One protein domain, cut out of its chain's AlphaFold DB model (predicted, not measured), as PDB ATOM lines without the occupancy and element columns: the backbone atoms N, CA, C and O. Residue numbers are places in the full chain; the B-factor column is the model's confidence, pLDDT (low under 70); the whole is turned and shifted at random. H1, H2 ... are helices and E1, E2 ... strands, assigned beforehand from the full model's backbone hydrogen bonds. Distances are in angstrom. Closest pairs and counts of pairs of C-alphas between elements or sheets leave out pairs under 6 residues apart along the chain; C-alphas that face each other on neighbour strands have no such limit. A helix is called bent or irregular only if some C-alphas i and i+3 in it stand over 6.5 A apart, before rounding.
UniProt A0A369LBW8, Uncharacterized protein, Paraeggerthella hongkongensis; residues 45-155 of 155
ATOM      1  N   GLU A  45     -11.222  41.022  60.637       94.19
ATOM      2  CA  GLU A  45     -12.525  41.386  60.077       94.19
ATOM      3  C   GLU A  45     -12.421  41.744  58.590       94.19
ATOM      4  O   GLU A  45     -13.037  41.073  57.767       94.19
ATOM      5  N   ASP A  46     -11.547  42.691  58.239       94.69
ATOM      6  CA  ASP A  46     -11.203  43.068  56.861       94.69
ATOM      7  C   ASP A  46     -10.911  41.836  55.990       94.69
ATOM      8  O   ASP A  46     -11.490  41.642  54.920       94.69
ATOM      9  N   ARG A  47     -10.059  40.934  56.492       94.56
ATOM     10  CA  ARG A  47      -9.717  39.674  55.823       94.56
ATOM     11  C   ARG A  47     -10.934  38.771  55.635       94.56
ATOM     12  O   ARG A  47     -11.058  38.121  54.599       94.56
ATOM     13  N   THR A  48     -11.798  38.678  56.642       95.75
ATOM     14  CA  THR A  48     -13.005  37.843  56.591       95.75
ATOM     15  C   THR A  48     -13.979  38.372  55.545       95.75
ATOM     16  O   THR A  48     -14.463  37.586  54.731       95.75
ATOM     17  N   ASN A  49     -14.189  39.687  55.511       96.50
ATOM     18  CA  ASN A  49     -15.069  40.349  54.555       96.50
ATOM     19  C   ASN A  49     -14.535  40.193  53.121       96.50
ATOM     20  O   ASN A  49     -15.249  39.708  52.247       96.50
ATOM     21  N   ALA A  50     -13.245  40.459  52.883       96.50
ATOM     22  CA  ALA A  50     -12.630  40.233  51.570       96.50
ATOM     23  C   ALA A  50     -12.713  38.765  51.126       96.50
ATOM     24  O   ALA A  50     -13.011  38.466  49.971       96.50
ATOM     25  N   LYS A  51     -12.513  37.814  52.047       96.38
ATOM     26  CA  LYS A  51     -12.663  36.387  51.739       96.38
ATOM     27  C   LYS A  51     -14.090  36.036  51.315       96.38
ATOM     28  O   LYS A  51     -14.251  35.188  50.441       96.38
ATOM     29  N   GLN A  52     -15.115  36.645  51.912       97.25
ATOM     30  CA  GLN A  52     -16.504  36.438  51.491       97.25
ATOM     31  C   GLN A  52     -16.721  36.878  50.041       97.25
ATOM     32  O   GLN A  52     -17.333  36.122  49.290       97.25
ATOM     33  N   VAL A  53     -16.144  38.015  49.637       97.50
ATOM     34  CA  VAL A  53     -16.179  38.498  48.247       97.50
ATOM     35  C   VAL A  53     -15.493  37.512  47.299       97.50
ATOM     36  O   VAL A  53     -16.100  37.096  46.317       97.50
ATOM     37  N   ILE A  54     -14.273  37.054  47.614       97.19
ATOM     38  CA  ILE A  54     -13.540  36.083  46.774       97.19
ATOM     39  C   ILE A  54     -14.298  34.759  46.630       97.19
ATOM     40  O   ILE A  54     -14.359  34.198  45.540       97.19
ATOM     41  N   MET A  55     -14.883  34.249  47.718       96.25
ATOM     42  CA  MET A  55     -15.665  33.010  47.669       96.25
ATOM     43  C   MET A  55     -16.944  33.182  46.846       96.25
ATOM     44  O   MET A  55     -17.266  32.303  46.057       96.25
ATOM     45  N   ALA A  56     -17.649  34.306  47.001       97.19
ATOM     46  CA  ALA A  56     -18.842  34.599  46.214       97.19
ATOM     47  C   ALA A  56     -18.516  34.727  44.717       97.19
ATOM     48  O   ALA A  56     -19.201  34.131  43.894       97.19
ATOM     49  N   ALA A  57     -17.427  35.420  44.369       97.00
ATOM     50  CA  ALA A  57     -16.931  35.494  42.996       97.00
ATOM     51  C   ALA A  57     -16.592  34.101  42.439       97.00
ATOM     52  O   ALA A  57     -17.006  33.758  41.335       97.00
ATOM     53  N   GLY A  58     -15.895  33.276  43.229       95.75
ATOM     54  CA  GLY A  58     -15.594  31.884  42.890       95.75
ATOM     55  C   GLY A  58     -16.843  31.055  42.591       95.75
ATOM     56  O   GLY A  58     -16.874  30.344  41.590       95.75
ATOM     57  N   ASP A  59     -17.883  31.179  43.419       95.44
ATOM     58  CA  ASP A  59     -19.165  30.507  43.198       95.44
ATOM     59  C   ASP A  59     -19.844  31.014  41.916       95.44
ATOM     60  O   ASP A  59     -20.306  30.208  41.107       95.44
ATOM     61  N   LEU A  60     -19.860  32.331  41.682       95.69
ATOM     62  CA  LEU A  60     -20.466  32.927  40.488       95.69
ATOM     63  C   LEU A  60     -19.781  32.482  39.195       95.69
ATOM     64  O   LEU A  60     -20.482  32.165  38.238       95.69
ATOM     65  N   PHE A  61     -18.454  32.313  39.178       95.12
ATOM     66  CA  PHE A  61     -17.752  31.731  38.024       95.12
ATOM     67  C   PHE A  61     -18.183  30.298  37.683       95.12
ATOM     68  O   PHE A  61     -17.892  29.809  36.595       95.12
ATOM     69  N   THR A  62     -18.854  29.597  38.601       90.88
ATOM     70  CA  THR A  62     -19.424  28.268  38.329       90.88
ATOM     71  C   THR A  62     -20.888  28.309  37.899       90.88
ATOM     72  O   THR A  62     -21.385  27.316  37.369       90.88
ATOM     73  N   MET A  63     -21.579  29.425  38.143       92.19
ATOM     74  CA  MET A  63     -23.014  29.588  37.886       92.19
ATOM     75  C   MET A  63     -23.296  30.429  36.641       92.19
ATOM     76  O   MET A  63     -24.339  30.252  36.016       92.19
ATOM     77  N   MET A  64     -22.381  31.330  36.290       94.25
ATOM     78  CA  MET A  64     -22.507  32.254  35.171       94.25
ATOM     79  C   MET A  64     -21.582  31.840  34.030       94.25
ATOM     80  O   MET A  64     -20.453  31.402  34.252       94.25
ATOM     81  N   ASP A  65     -22.062  32.007  32.801       91.81
ATOM     82  CA  ASP A  65     -21.203  31.927  31.626       91.81
ATOM     83  C   ASP A  65     -20.534  33.285  31.416       91.81
ATOM     84  O   ASP A  65     -21.182  34.261  31.047       91.81
ATOM     85  N   MET A  66     -19.230  33.343  31.677       92.94
ATOM     86  CA  MET A  66     -18.437  34.560  31.496       92.94
ATOM     87  C   MET A  66     -18.067  34.812  30.027       92.94
ATOM     88  O   MET A  66     -17.445  35.828  29.728       92.94
ATOM     89  N   GLY A  67     -18.368  33.875  29.117       92.38
ATOM     90  CA  GLY A  67     -17.929  33.938  27.723       92.38
ATOM     91  C   GLY A  67     -16.412  33.812  27.547       92.38
ATOM     92  O   GLY A  67     -15.898  34.146  26.483       92.38
ATOM     93  N   LEU A  68     -15.700  33.350  28.582       94.44
ATOM     94  CA  LEU A  68     -14.249  33.181  28.590       94.44
ATOM     95  C   LEU A  68     -13.860  31.709  28.430       94.44
ATOM     96  O   LEU A  68     -14.562  30.790  28.861       94.44
ATOM     97  N   THR A  69     -12.698  31.499  27.829       95.19
ATOM     98  CA  THR A  69     -12.102  30.191  27.559       95.19
ATOM     99  C   THR A  69     -10.699  30.100  28.155       95.19
ATOM    100  O   THR A  69     -10.158  31.064  28.694       95.19
ATOM    101  N   ASP A  70     -10.072  28.930  28.070       95.56
ATOM    102  CA  ASP A  70      -8.682  28.749  28.492       95.56
ATOM    103  C   ASP A  70      -7.683  29.585  27.673       95.56
ATOM    104  O   ASP A  70      -6.623  29.933  28.193       95.56
ATOM    105  N   ALA A  71      -8.030  29.972  26.440       97.25
ATOM    106  CA  ALA A  71      -7.219  30.874  25.620       97.25
ATOM    107  C   ALA A  71      -7.139  32.303  26.188       97.25
ATOM    108  O   ALA A  71      -6.190  33.026  25.884       97.25
ATOM    109  N   ASP A  72      -8.100  32.687  27.031       96.94
ATOM    110  CA  ASP A  72      -8.170  34.003  27.668       96.94
ATOM    111  C   ASP A  72      -7.411  34.043  29.008       96.94
ATOM    112  O   ASP A  72      -7.371  35.074  29.672       96.94
ATOM    113  N   SER A  73      -6.812  32.925  29.434       95.56
ATOM    114  CA  SER A  73      -6.121  32.803  30.719       95.56
ATOM    115  C   SER A  73      -4.702  33.410  30.693       95.56
ATOM    116  O   SER A  73      -3.910  33.057  29.814       95.56
ATOM    117  N   PRO A  74      -4.299  34.220  31.696       97.31
ATOM    118  CA  PRO A  74      -5.127  34.739  32.781       97.31
ATOM    119  C   PRO A  74      -6.028  35.888  32.307       97.31
ATOM    120  O   PRO A  74      -5.575  36.781  31.594       97.31
ATOM    121  N   ALA A  75      -7.274  35.903  32.782       97.50
ATOM    122  CA  ALA A  75      -8.230  36.964  32.482       97.50
ATOM    123  C   ALA A  75      -8.357  37.929  33.665       97.50
ATOM    124  O   ALA A  75      -8.402  37.497  34.819       97.50
ATOM    125  N   VAL A  76      -8.441  39.231  33.378       97.88
ATOM    126  CA  VAL A  76      -8.689  40.278  34.378       97.88
ATOM    127  C   VAL A  76     -10.128  40.754  34.243       97.88
ATOM    128  O   VAL A  76     -10.531  41.249  33.198       97.88
ATOM    129  N   ILE A  77     -10.886  40.614  35.323       97.56
ATOM    130  CA  ILE A  77     -12.309  40.928  35.411       97.56
ATOM    131  C   ILE A  77     -12.441  42.119  36.352       97.56
ATOM    132  O   ILE A  77     -12.100  42.021  37.532       97.56
ATOM    133  N   SER A  78     -12.885  43.261  35.834       97.38
ATOM    134  CA  SER A  78     -12.924  44.524  36.576       97.38
ATOM    135  C   SER A  78     -14.336  45.078  36.665       97.38
ATOM    136  O   SER A  78     -15.092  44.999  35.701       97.38
ATOM    137  N   GLN A  79     -14.672  45.657  37.819       96.88
ATOM    138  CA  GLN A  79     -15.977  46.261  38.095       96.88
ATOM    139  C   GLN A  79     -16.324  47.411  37.143       96.88
ATOM    140  O   GLN A  79     -17.498  47.639  36.864       96.88
ATOM    141  N   ASP A  80     -15.308  48.094  36.616       96.19
ATOM    142  CA  ASP A  80     -15.477  49.207  35.681       96.19
ATOM    143  C   ASP A  80     -15.668  48.748  34.226       96.19
ATOM    144  O   ASP A  80     -15.967  49.566  33.352       96.19
ATOM    145  N   ASP A  81     -15.487  47.454  33.939       96.81
ATOM    146  CA  ASP A  81     -15.670  46.908  32.599       96.81
ATOM    147  C   ASP A  81     -17.151  46.551  32.363       96.81
ATOM    148  O   ASP A  81     -17.687  45.645  33.015       96.81
ATOM    149  N   PRO A  82     -17.836  47.212  31.409       96.62
ATOM    150  CA  PRO A  82     -19.244  46.949  31.132       96.62
ATOM    151  C   PRO A  82     -19.515  45.517  30.651       96.62
ATOM    152  O   PRO A  82     -20.653  45.063  30.770       96.62
ATOM    153  N   ALA A  83     -18.514  44.790  30.139       96.12
ATOM    154  CA  ALA A  83     -18.667  43.384  29.764       96.12
ATOM    155  C   ALA A  83     -18.978  42.480  30.970       96.12
ATOM    156  O   ALA A  83     -19.594  41.428  30.803       96.12
ATOM    157  N   TYR A  84     -18.594  42.899  32.179       97.00
ATOM    158  CA  TYR A  84     -18.762  42.127  33.412       97.00
ATOM    159  C   TYR A  84     -19.780  42.740  34.380       97.00
ATOM    160  O   TYR A  84     -19.889  42.286  35.517       97.00
ATOM    161  N   ALA A  85     -20.560  43.733  33.942       96.94
ATOM    162  CA  ALA A  85     -21.531  44.422  34.793       96.94
ATOM    163  C   ALA A  85     -22.523  43.454  35.467       96.94
ATOM    164  O   ALA A  85     -22.743  43.547  36.670       96.94
ATOM    165  N   GLU A  86     -23.051  42.470  34.730       97.12
ATOM    166  CA  GLU A  86     -23.977  41.471  35.286       97.12
ATOM    167  C   GLU A  86     -23.316  40.602  36.368       97.12
ATOM    168  O   GLU A  86     -23.925  40.315  37.397       97.12
ATOM    169  N   PHE A  87     -22.046  40.227  36.180       97.44
ATOM    170  CA  PHE A  87     -21.289  39.474  37.182       97.44
ATOM    171  C   PHE A  87     -21.143  40.270  38.483       97.44
ATOM    172  O   PHE A  87     -21.354  39.723  39.566       97.44
ATOM    173  N   PHE A  88     -20.823  41.564  38.396       97.81
ATOM    174  CA  PHE A  88     -20.698  42.413  39.580       97.81
ATOM    175  C   PHE A  88     -22.050  42.731  40.225       97.81
ATOM    176  O   PHE A  88     -22.141  42.731  41.452       97.81
ATOM    177  N   ASP A  89     -23.110  42.907  39.439       97.50
ATOM    178  CA  ASP A  89     -24.470  43.060  39.958       97.50
ATOM    179  C   ASP A  89     -24.903  41.836  40.777       97.50
ATOM    180  O   ASP A  89     -25.473  41.981  41.862       97.50
ATOM    181  N   GLU A  90     -24.623  40.623  40.296       97.56
ATOM    182  CA  GLU A  90     -24.920  39.391  41.033       97.56
ATOM    183  C   GLU A  90     -23.973  39.176  42.222       97.56
ATOM    184  O   GLU A  90     -24.411  38.727  43.286       97.56
ATOM    185  N   LEU A  91     -22.702  39.572  42.106       97.44
ATOM    186  CA  LEU A  91     -21.743  39.537  43.215       97.44
ATOM    187  C   LEU A  91     -22.215  40.392  44.391       97.44
ATOM    188  O   LEU A  91     -22.201  39.923  45.528       97.44
ATOM    189  N   LEU A  92     -22.682  41.611  44.119       96.69
ATOM    190  CA  LEU A  92     -23.178  42.530  45.143       96.69
ATOM    191  C   LEU A  92     -24.508  42.072  45.756       96.69
ATOM    192  O   LEU A  92     -24.792  42.397  46.904       96.69
ATOM    193  N   LYS A  93     -25.316  41.276  45.046       96.56
ATOM    194  CA  LYS A  93     -26.550  40.672  45.591       96.56
ATOM    195  C   LYS A  93     -26.307  39.357  46.332       96.56
ATOM    196  O   LYS A  93     -27.210  38.857  47.009       96.56
ATOM    197  N   TYR A  94     -25.117  38.767  46.213       94.81
ATOM    198  CA  TYR A  94     -24.810  37.474  46.811       94.81
ATOM    199  C   TYR A  94     -24.976  37.541  48.337       94.81
ATOM    200  O   TYR A  94     -24.449  38.436  48.991       94.81
ATOM    201  N   LYS A  95     -25.672  36.571  48.947       91.69
ATOM    202  CA  LYS A  95     -26.116  36.624  50.361       91.69
ATOM    203  C   LYS A  95     -25.022  36.993  51.377       91.69
ATOM    204  O   LYS A  95     -25.320  37.586  52.403       91.69
ATOM    205  N   LYS A  96     -23.774  36.578  51.139       89.25
ATOM    206  CA  LYS A  96     -22.628  36.845  52.031       89.25
ATOM    207  C   LYS A  96     -21.913  38.174  51.752       89.25
ATOM    208  O   LYS A  96     -20.988  38.500  52.478       89.25
ATOM    209  N   VAL A  97     -22.299  38.876  50.691       94.81
ATOM    210  CA  VAL A  97     -21.686  40.117  50.199       94.81
ATOM    211  C   VAL A  97     -22.675  41.282  50.241       94.81
ATOM    212  O   VAL A  97     -22.246  42.411  50.409       94.81
ATOM    213  N   ALA A  98     -23.983  41.017  50.182       94.25
ATOM    214  CA  ALA A  98     -25.033  42.038  50.125       94.25
ATOM    215  C   ALA A  98     -25.033  43.054  51.281       94.25
ATOM    216  O   ALA A  98     -25.522  44.167  51.106       94.25
ATOM    217  N   ASP A  99     -24.478  42.691  52.439       94.75
ATOM    218  CA  ASP A  99     -24.352  43.580  53.603       94.75
ATOM    219  C   ASP A  99     -22.982  44.293  53.678       94.75
ATOM    220  O   ASP A  99     -22.699  44.995  54.650       94.75
ATOM    221  N   LEU A 100     -22.107  44.094  52.687       96.75
ATOM    222  CA  LEU A 100     -20.778  44.698  52.603       96.75
ATOM    223  C   LEU A 100     -20.773  45.851  51.593       96.75
ATOM    224  O   LEU A 100     -21.340  45.753  50.508       96.75
ATOM    225  N   ASP A 101     -20.052  46.922  51.915       97.25
ATOM    226  CA  ASP A 101     -19.740  47.988  50.962       97.25
ATOM    227  C   ASP A 101     -18.524  47.578  50.122       97.25
ATOM    228  O   ASP A 101     -17.387  47.688  50.585       97.25
ATOM    229  N   VAL A 102     -18.765  47.048  48.921       97.44
ATOM    230  CA  VAL A 102     -17.731  46.506  48.026       97.44
ATOM    231  C   VAL A 102     -17.556  47.399  46.797       97.44
ATOM    232  O   VAL A 102     -18.499  47.631  46.042       97.44
ATOM    233  N   GLN A 103     -16.334  47.887  46.594       97.31
ATOM    234  CA  GLN A 103     -15.963  48.838  45.542       97.31
ATOM    235  C   GLN A 103     -14.603  48.474  44.930       97.31
ATOM    236  O   GLN A 103     -13.832  47.708  45.519       97.31
ATOM    237  N   ASP A 104     -14.294  49.080  43.783       96.56
ATOM    238  CA  ASP A 104     -12.995  49.016  43.102       96.56
ATOM    239  C   ASP A 104     -12.499  47.574  42.883       96.56
ATOM    240  O   ASP A 104     -11.318  47.260  43.072       96.56
ATOM    241  N   VAL A 105     -13.420  46.659  42.558       97.50
ATOM    242  CA  VAL A 105     -13.091  45.236  42.464       97.50
ATOM    243  C   VAL A 105     -12.407  44.919  41.138       97.50
ATOM    244  O   VAL A 105     -12.915  45.197  40.051       97.50
ATOM    245  N   GLN A 106     -11.266  44.248  41.236       98.25
ATOM    246  CA  GLN A 106     -10.563  43.630  40.124       98.25
ATOM    247  C   GLN A 106     -10.168  42.209  40.524       98.25
ATOM    248  O   GLN A 106      -9.607  42.003  41.597       98.25
ATOM    249  N   ILE A 107     -10.460  41.229  39.675       98.31
ATOM    250  CA  ILE A 107     -10.204  39.808  39.918       98.31
ATOM    251  C   ILE A 107      -9.426  39.254  38.731       98.31
ATOM    252  O   ILE A 107      -9.894  39.309  37.598       98.31
ATOM    253  N   THR A 108      -8.249  38.697  38.987       98.38
ATOM    254  CA  THR A 108      -7.500  37.913  38.004       98.38
ATOM    255  C   THR A 108      -7.827  36.440  38.189       98.38
ATOM    256  O   THR A 108      -7.743  35.907  39.302       98.38
ATOM    257  N   VAL A 109      -8.204  35.775  37.101       97.62
ATOM    258  CA  VAL A 109      -8.562  34.357  37.099       97.62
ATOM    259  C   VAL A 109      -7.699  33.567  36.127       97.62
ATOM    260  O   VAL A 109      -7.483  33.966  34.986       97.62
ATOM    261  N   SER A 110      -7.249  32.397  36.571       97.62
ATOM    262  CA  SER A 110      -6.764  31.344  35.684       97.62
ATOM    263  C   SER A 110      -7.953  30.533  35.177       97.62
ATOM    264  O   SER A 110      -8.814  30.145  35.968       97.62
ATOM    265  N   ILE A 111      -7.954  30.210  33.885       97.19
ATOM    266  CA  ILE A 111      -9.001  29.422  33.229       97.19
ATOM    267  C   ILE A 111      -8.383  28.148  32.661       97.19
ATOM    268  O   ILE A 111      -7.346  28.190  32.003       97.19
ATOM    269  N   GLN A 112      -8.997  27.001  32.943       95.62
ATOM    270  CA  GLN A 112      -8.542  25.701  32.451       95.62
ATOM    271  C   GLN A 112      -9.682  24.943  31.780       95.62
ATOM    272  O   GLN A 112     -10.752  24.774  32.367       95.62
ATOM    273  N   ALA A 113      -9.438  24.439  30.573       93.56
ATOM    274  CA  ALA A 113     -10.350  23.538  29.890       93.56
ATOM    275  C   ALA A 113     -10.273  22.139  30.514       93.56
ATOM    276  O   ALA A 113      -9.221  21.499  30.542       93.56
ATOM    277  N   VAL A 114     -11.408  21.637  30.993       90.56
ATOM    278  CA  VAL A 114     -11.538  20.289  31.543       90.56
ATOM    279  C   VAL A 114     -12.554  19.520  30.720       90.56
ATOM    280  O   VAL A 114     -13.728  19.881  30.655       90.56
ATOM    281  N   GLN A 115     -12.105  18.428  30.104       87.62
ATOM    282  CA  GLN A 115     -13.001  17.519  29.400       87.62
ATOM    283  C   GLN A 115     -13.799  16.698  30.414       87.62
ATOM    284  O   GLN A 115     -13.238  15.950  31.214       87.62
ATOM    285  N   ALA A 116     -15.118  16.840  30.373       80.62
ATOM    286  CA  ALA A 116     -16.052  16.010  31.105       80.62
ATOM    287  C   ALA A 116     -16.592  14.921  30.170       80.62
ATOM    288  O   ALA A 116     -17.174  15.207  29.120       80.62
ATOM    289  N   SER A 117     -16.401  13.659  30.559       76.94
ATOM    290  CA  SER A 117     -17.055  12.530  29.900       76.94
ATOM    291  C   SER A 117     -18.563  12.648  30.078       76.94
ATOM    292  O   SER A 117     -19.049  12.858  31.192       76.94
ATOM    293  N   THR A 118     -19.313  12.508  28.989       75.25
ATOM    294  CA  THR A 118     -20.775  12.433  29.067       75.25
ATOM    295  C   THR A 118     -21.226  10.973  29.158       75.25
ATOM    296  O   THR A 118     -20.429  10.050  29.011       75.25
ATOM    297  N   ALA A 119     -22.517  10.737  29.408       76.44
ATOM    298  CA  ALA A 119     -23.076   9.381  29.479       76.44
ATOM    299  C   ALA A 119     -22.984   8.601  28.151       76.44
ATOM    300  O   ALA A 119     -23.188   7.389  28.135       76.44
ATOM    301  N   ARG A 120     -22.699   9.287  27.037       74.44
ATOM    302  CA  ARG A 120     -22.386   8.666  25.752       74.44
ATOM    303  C   ARG A 120     -20.873   8.576  25.585       74.44
ATOM    304  O   ARG A 120     -20.169   9.568  25.749       74.44
ATOM    305  N   GLU A 121     -20.404   7.385  25.233       65.69
ATOM    306  CA  GLU A 121     -18.982   7.040  25.110       65.69
ATOM    307  C   GLU A 121     -18.258   7.846  24.009       65.69
ATOM    308  O   GLU A 121     -17.047   8.032  24.075       65.69
ATOM    309  N   ASP A 122     -19.001   8.380  23.034       73.94
ATOM    310  CA  ASP A 122     -18.506   9.190  21.916       73.94
ATOM    311  C   ASP A 122     -18.651  10.711  22.121       73.94
ATOM    312  O   ASP A 122     -18.360  11.485  21.209       73.94
ATOM    313  N   SER A 123     -19.094  11.161  23.300       74.44
ATOM    314  CA  SER A 123     -19.381  12.572  23.562       74.44
ATOM    315  C   SER A 123     -18.625  13.087  24.788       74.44
ATOM    316  O   SER A 123     -18.791  12.610  25.916       74.44
ATOM    317  N   THR A 124     -17.818  14.119  24.564       77.25
ATOM    318  CA  THR A 124     -17.110  14.889  25.591       77.25
ATOM    319  C   THR A 124     -17.618  16.320  25.591       77.25
ATOM    320  O   THR A 124     -17.771  16.920  24.527       77.25
ATOM    321  N   GLN A 125     -17.831  16.888  26.773       83.38
ATOM    322  CA  GLN A 125     -18.111  18.313  26.934       83.38
ATOM    323  C   GLN A 125     -16.871  19.001  27.501       83.38
ATOM    324  O   GLN A 125     -16.243  18.482  28.422       83.38
ATOM    325  N   VAL A 126     -16.508  20.159  26.956       87.75
ATOM    326  CA  VAL A 126     -15.460  20.999  27.545       87.75
ATOM    327  C   VAL A 126     -16.114  21.917  28.566       87.75
ATOM    328  O   VAL A 126     -17.013  22.677  28.223       87.75
ATOM    329  N   ASN A 127     -15.647  21.834  29.809       88.88
ATOM    330  CA  ASN A 127     -16.041  22.724  30.891       88.88
ATOM    331  C   ASN A 127     -14.843  23.581  31.285       88.88
ATOM    332  O   ASN A 127     -13.772  23.044  31.576       88.88
ATOM    333  N   TYR A 128     -15.027  24.893  31.351       92.81
ATOM    334  CA  TYR A 128     -13.982  25.799  31.808       92.81
ATOM    335  C   TYR A 128     -14.012  25.924  33.333       92.81
ATOM    336  O   TYR A 128     -15.068  26.076  33.948       92.81
ATOM    337  N   ARG A 129     -12.843  25.789  33.960       93.62
ATOM    338  CA  ARG A 129     -12.648  25.923  35.406       93.62
ATOM    339  C   ARG A 129     -11.894  27.204  35.691       93.62
ATOM    340  O   ARG A 129     -10.778  27.373  35.213       93.62
ATOM    341  N   TYR A 130     -12.503  28.052  36.503       95.19
ATOM    342  CA  TYR A 130     -11.940  29.320  36.936       95.19
ATOM    343  C   TYR A 130     -11.273  29.151  38.299       95.19
ATOM    344  O   TYR A 130     -11.768  28.435  39.170       95.19
ATOM    345  N   SER A 131     -10.136  29.803  38.492       96.19
ATOM    346  CA  SER A 131      -9.443  29.888  39.777       96.19
ATOM    347  C   SER A 131      -8.978  31.316  39.983       96.19
ATOM    348  O   SER A 131      -8.208  31.824  39.175       96.19
ATOM    349  N   VAL A 132      -9.442  31.963  41.051       97.06
ATOM    350  CA  VAL A 132      -8.999  33.316  41.404       97.06
ATOM    351  C   VAL A 132      -7.535  33.252  41.831       97.06
ATOM    352  O   VAL A 132      -7.221  32.611  42.834       97.06
ATOM    353  N   THR A 133      -6.649  33.882  41.065       97.62
ATOM    354  CA  THR A 133      -5.213  33.935  41.374       97.62
ATOM    355  C   THR A 133      -4.870  35.192  42.144       97.62
ATOM    356  O   THR A 133      -4.136  35.117  43.124       97.62
ATOM    357  N   ASP A 134      -5.458  36.322  41.765       97.81
ATOM    358  CA  ASP A 134      -5.244  37.603  42.425       97.81
ATOM    359  C   ASP A 134      -6.538  38.409  42.432       97.81
ATOM    360  O   ASP A 134      -7.405  38.233  41.576       97.81
ATOM    361  N   ALA A 135      -6.679  39.307  43.396       97.69
ATOM    362  CA  ALA A 135      -7.764  40.272  43.401       97.69
ATOM    363  C   ALA A 135      -7.391  41.517  44.198       97.69
ATOM    364  O   ALA A 135      -6.731  41.413  45.231       97.69
ATOM    365  N   SER A 136      -7.887  42.674  43.774       97.44
ATOM    366  CA  SER A 136      -7.897  43.899  44.569       97.44
ATOM    367  C   SER A 136      -9.326  44.367  44.763       97.44
ATOM    368  O   SER A 136     -10.149  44.250  43.860       97.44
ATOM    369  N   MET A 137      -9.626  44.899  45.939       97.38
ATOM    370  CA  MET A 137     -10.949  45.421  46.254       97.38
ATOM    371  C   MET A 137     -10.872  46.406  47.409       97.38
ATOM    372  O   MET A 137      -9.910  46.419  48.186       97.38
ATOM    373  N   LYS A 138     -11.940  47.172  47.575       97.44
ATOM    374  CA  LYS A 138     -12.226  47.921  48.787       97.44
ATOM    375  C   LYS A 138     -13.486  47.350  49.423       97.44
ATOM    376  O   LYS A 138     -14.517  47.269  48.766       97.44
ATOM    377  N   VAL A 139     -13.395  46.944  50.688       96.44
ATOM    378  CA  VAL A 139     -14.520  46.365  51.436       96.44
ATOM    379  C   VAL A 139     -14.701  47.125  52.739       96.44
ATOM    380  O   VAL A 139     -13.769  47.203  53.536       96.44
ATOM    381  N   ASN A 140     -15.878  47.711  52.954       96.06
ATOM    382  CA  ASN A 140     -16.195  48.544  54.120       96.06
ATOM    383  C   ASN A 140     -15.151  49.650  54.362       96.06
ATOM    384  O   ASN A 140     -14.775  49.949  55.494       96.06
ATOM    385  N   GLY A 141     -14.637  50.243  53.280       94.38
ATOM    386  CA  GLY A 141     -13.603  51.277  53.343       94.38
ATOM    387  C   GLY A 141     -12.157  50.772  53.392       94.38
ATOM    388  O   GLY A 141     -11.253  51.577  53.176       94.38
ATOM    389  N   ALA A 142     -11.916  49.476  53.621       94.69
ATOM    390  CA  ALA A 142     -10.576  48.898  53.685       94.69
ATOM    391  C   ALA A 142     -10.111  48.384  52.315       94.69
ATOM    392  O   ALA A 142     -10.742  47.506  51.727       94.69
ATOM    393  N   SER A 143      -8.984  48.900  51.820       95.94
ATOM    394  CA  SER A 143      -8.359  48.433  50.579       95.94
ATOM    395  C   SER A 143      -7.522  47.179  50.832       95.94
ATOM    396  O   SER A 143      -6.556  47.194  51.600       95.94
ATOM    397  N   ILE A 144      -7.902  46.081  50.183       95.56
ATOM    398  CA  ILE A 144      -7.349  44.747  50.417       95.56
ATOM    399  C   ILE A 144      -6.965  44.124  49.079       95.56
ATOM    400  O   ILE A 144      -7.719  44.182  48.107       95.56
ATOM    401  N   SER A 145      -5.801  43.487  49.065       96.56
ATOM    402  CA  SER A 145      -5.366  42.598  47.997       96.56
ATOM    403  C   SER A 145      -5.350  41.154  48.461       96.56
ATOM    404  O   SER A 145      -5.028  40.847  49.611       96.56
ATOM    405  N   TYR A 146      -5.656  40.259  47.537       96.31
ATOM    406  CA  TYR A 146      -5.519  38.821  47.661       96.31
ATOM    407  C   TYR A 146      -4.589  38.315  46.564       96.31
ATOM    408  O   TYR A 146      -4.699  38.737  45.418       96.31
ATOM    409  N   SER A 147      -3.714  37.383  46.923       96.38
ATOM    410  CA  SER A 147      -2.935  36.582  45.986       96.38
ATOM    411  C   SER A 147      -2.961  35.129  46.446       96.38
ATOM    412  O   SER A 147      -2.808  34.859  47.640       96.38
ATOM    413  N   ALA A 148      -3.134  34.183  45.530       93.31
ATOM    414  CA  ALA A 148      -3.173  32.757  45.843       93.31
ATOM    415  C   ALA A 148      -1.872  32.277  46.512       93.31
ATOM    416  O   ALA A 148      -1.921  31.440  47.414       93.31
ATOM    417  N   ASP A 149      -0.736  32.877  46.145       93.31
ATOM    418  CA  ASP A 149       0.582  32.513  46.673       93.31
ATOM    419  C   ASP A 149       0.900  33.179  48.020       93.31
ATOM    420  O   ASP A 149       1.639  32.628  48.837       93.31
ATOM    421  N   LYS A 150       0.377  34.390  48.257       92.19
ATOM    422  CA  LYS A 150       0.768  35.243  49.401       92.19
ATOM    423  C   LYS A 150      -0.346  35.474  50.422       92.19
ATOM    424  O   LYS A 150      -0.084  35.975  51.515       92.19
ATOM    425  N   GLY A 151      -1.581  35.114  50.095       93.06
ATOM    426  CA  GLY A 151      -2.762  35.404  50.897       93.06
ATOM    427  C   GLY A 151      -3.170  36.878  50.844       93.06
ATOM    428  O   GLY A 151      -2.970  37.565  49.845       93.06
ATOM    429  N   PHE A 152      -3.795  37.354  51.925       94.06
ATOM    430  CA  PHE A 152      -4.319  38.717  52.014       94.06
ATOM    431  C   PHE A 152      -3.254  39.723  52.466       94.06
ATOM    432  O   PHE A 152      -2.473  39.457  53.383       94.06
ATOM    433  N   SER A 153      -3.281  40.904  51.860       92.69
ATOM    434  CA  SER A 153      -2.410  42.043  52.162       92.69
ATOM    435  C   SER A 153      -3.189  43.354  52.052       92.69
ATOM    436  O   SER A 153      -4.263  43.389  51.449       92.69
ATOM    437  N   LYS A 154      -2.688  44.431  52.665       88.00
ATOM    438  CA  LYS A 154      -3.222  45.774  52.400       88.00
ATOM    439  C   LYS A 154      -2.679  46.284  51.067       88.00
ATOM    440  O   LYS A 154      -1.502  46.052  50.783       88.00
ATOM    441  N   ASN A 155      -3.538  46.964  50.311       73.31
ATOM    442  CA  ASN A 155      -3.136  47.753  49.144       73.31
ATOM    443  C   ASN A 155      -2.441  49.051  49.546       73.31
ATOM    444  O   ASN A 155      -2.792  49.591  50.622       73.31
TER     445      ASN A 155
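AT A GLANCE: This is residues 45 to 155 of the 155 residues of an uncharacterized protein of Paraeggerthella hongkongensis (UniProt A0A369LBW8). A twisted sheet of five strands has the long helix H1 packed on one face; its long E2-E3 hairpin makes the longest axis, and the turn at residues 118 to 123 reaches out at one end. The short helix H2 packs on H1 and only grazes the sheet. The printed part has 111 residues with two named helices and five named strands, along the chain H1 E1 H2 E2 E3 E4 E5. The sheet, E1 E2 E3 E4 E5, is antiparallel, and the class is mixed. The whole is compact, with a radius of gyration of the C-alphas of 15.2 A, but elongated, spanning 53 by 28 by 24 A.

HOW THE PARTS SIT: E2, residues 102 to 117, and E3, residues 124 to 139, form a hairpin, with N 110 and O 131 2.8 A apart. E2 bends by 79 degrees at residue 105, E3 by 66 degrees at residue 136. E4, residues 142 to 147, follows, with N 137 and O 144 at 3.0 A, then edge strand E5, residues 151 to 154, with N 145 and O 153 at 2.8 A; E2 to E5 form a meander, each strand the antiparallel neighbour of the one before. Edge strand E1, residues 75 to 78, pairs with E2, N 77 and O 107 at 2.8 A. H1, residues 45 to 63, is on the sheet, making two layers; its closest C-alphas to E3 are Phe 61 and Tyr 130, 6.4 A. H2, residues 82 to 93, touches H1 with residues 87 to 91 alone, opposite ways at a steep tilt of 61 degrees, closest C-alphas Ala 57 and Leu 91, 6.3 A. Within hydrogen-bond range are 14 of 15 O i to N i+4 pairs in H1 and 6 of 8 in H2.

IN THESE COORDINATES: H1 begins at C-alpha 45 (-12.525, 41.386, 60.077) and is 27.2 A long. E2 measures 38.5 A, E3 40.8 A, H2 17.4 A and E4 16.4 A. H2 is irregular, C-alphas 83 and 86 being 7.9 A apart. E5 ends at C-alpha 154 (-3.222, 45.774, 52.400).

THE WHOLE: The C-alphas farthest apart, Asp 122 and Gly 141, are 52.8 A apart. The printed part has no cut; the link H1 to E1 is long. Residue 121 is under 70 in pLDDT.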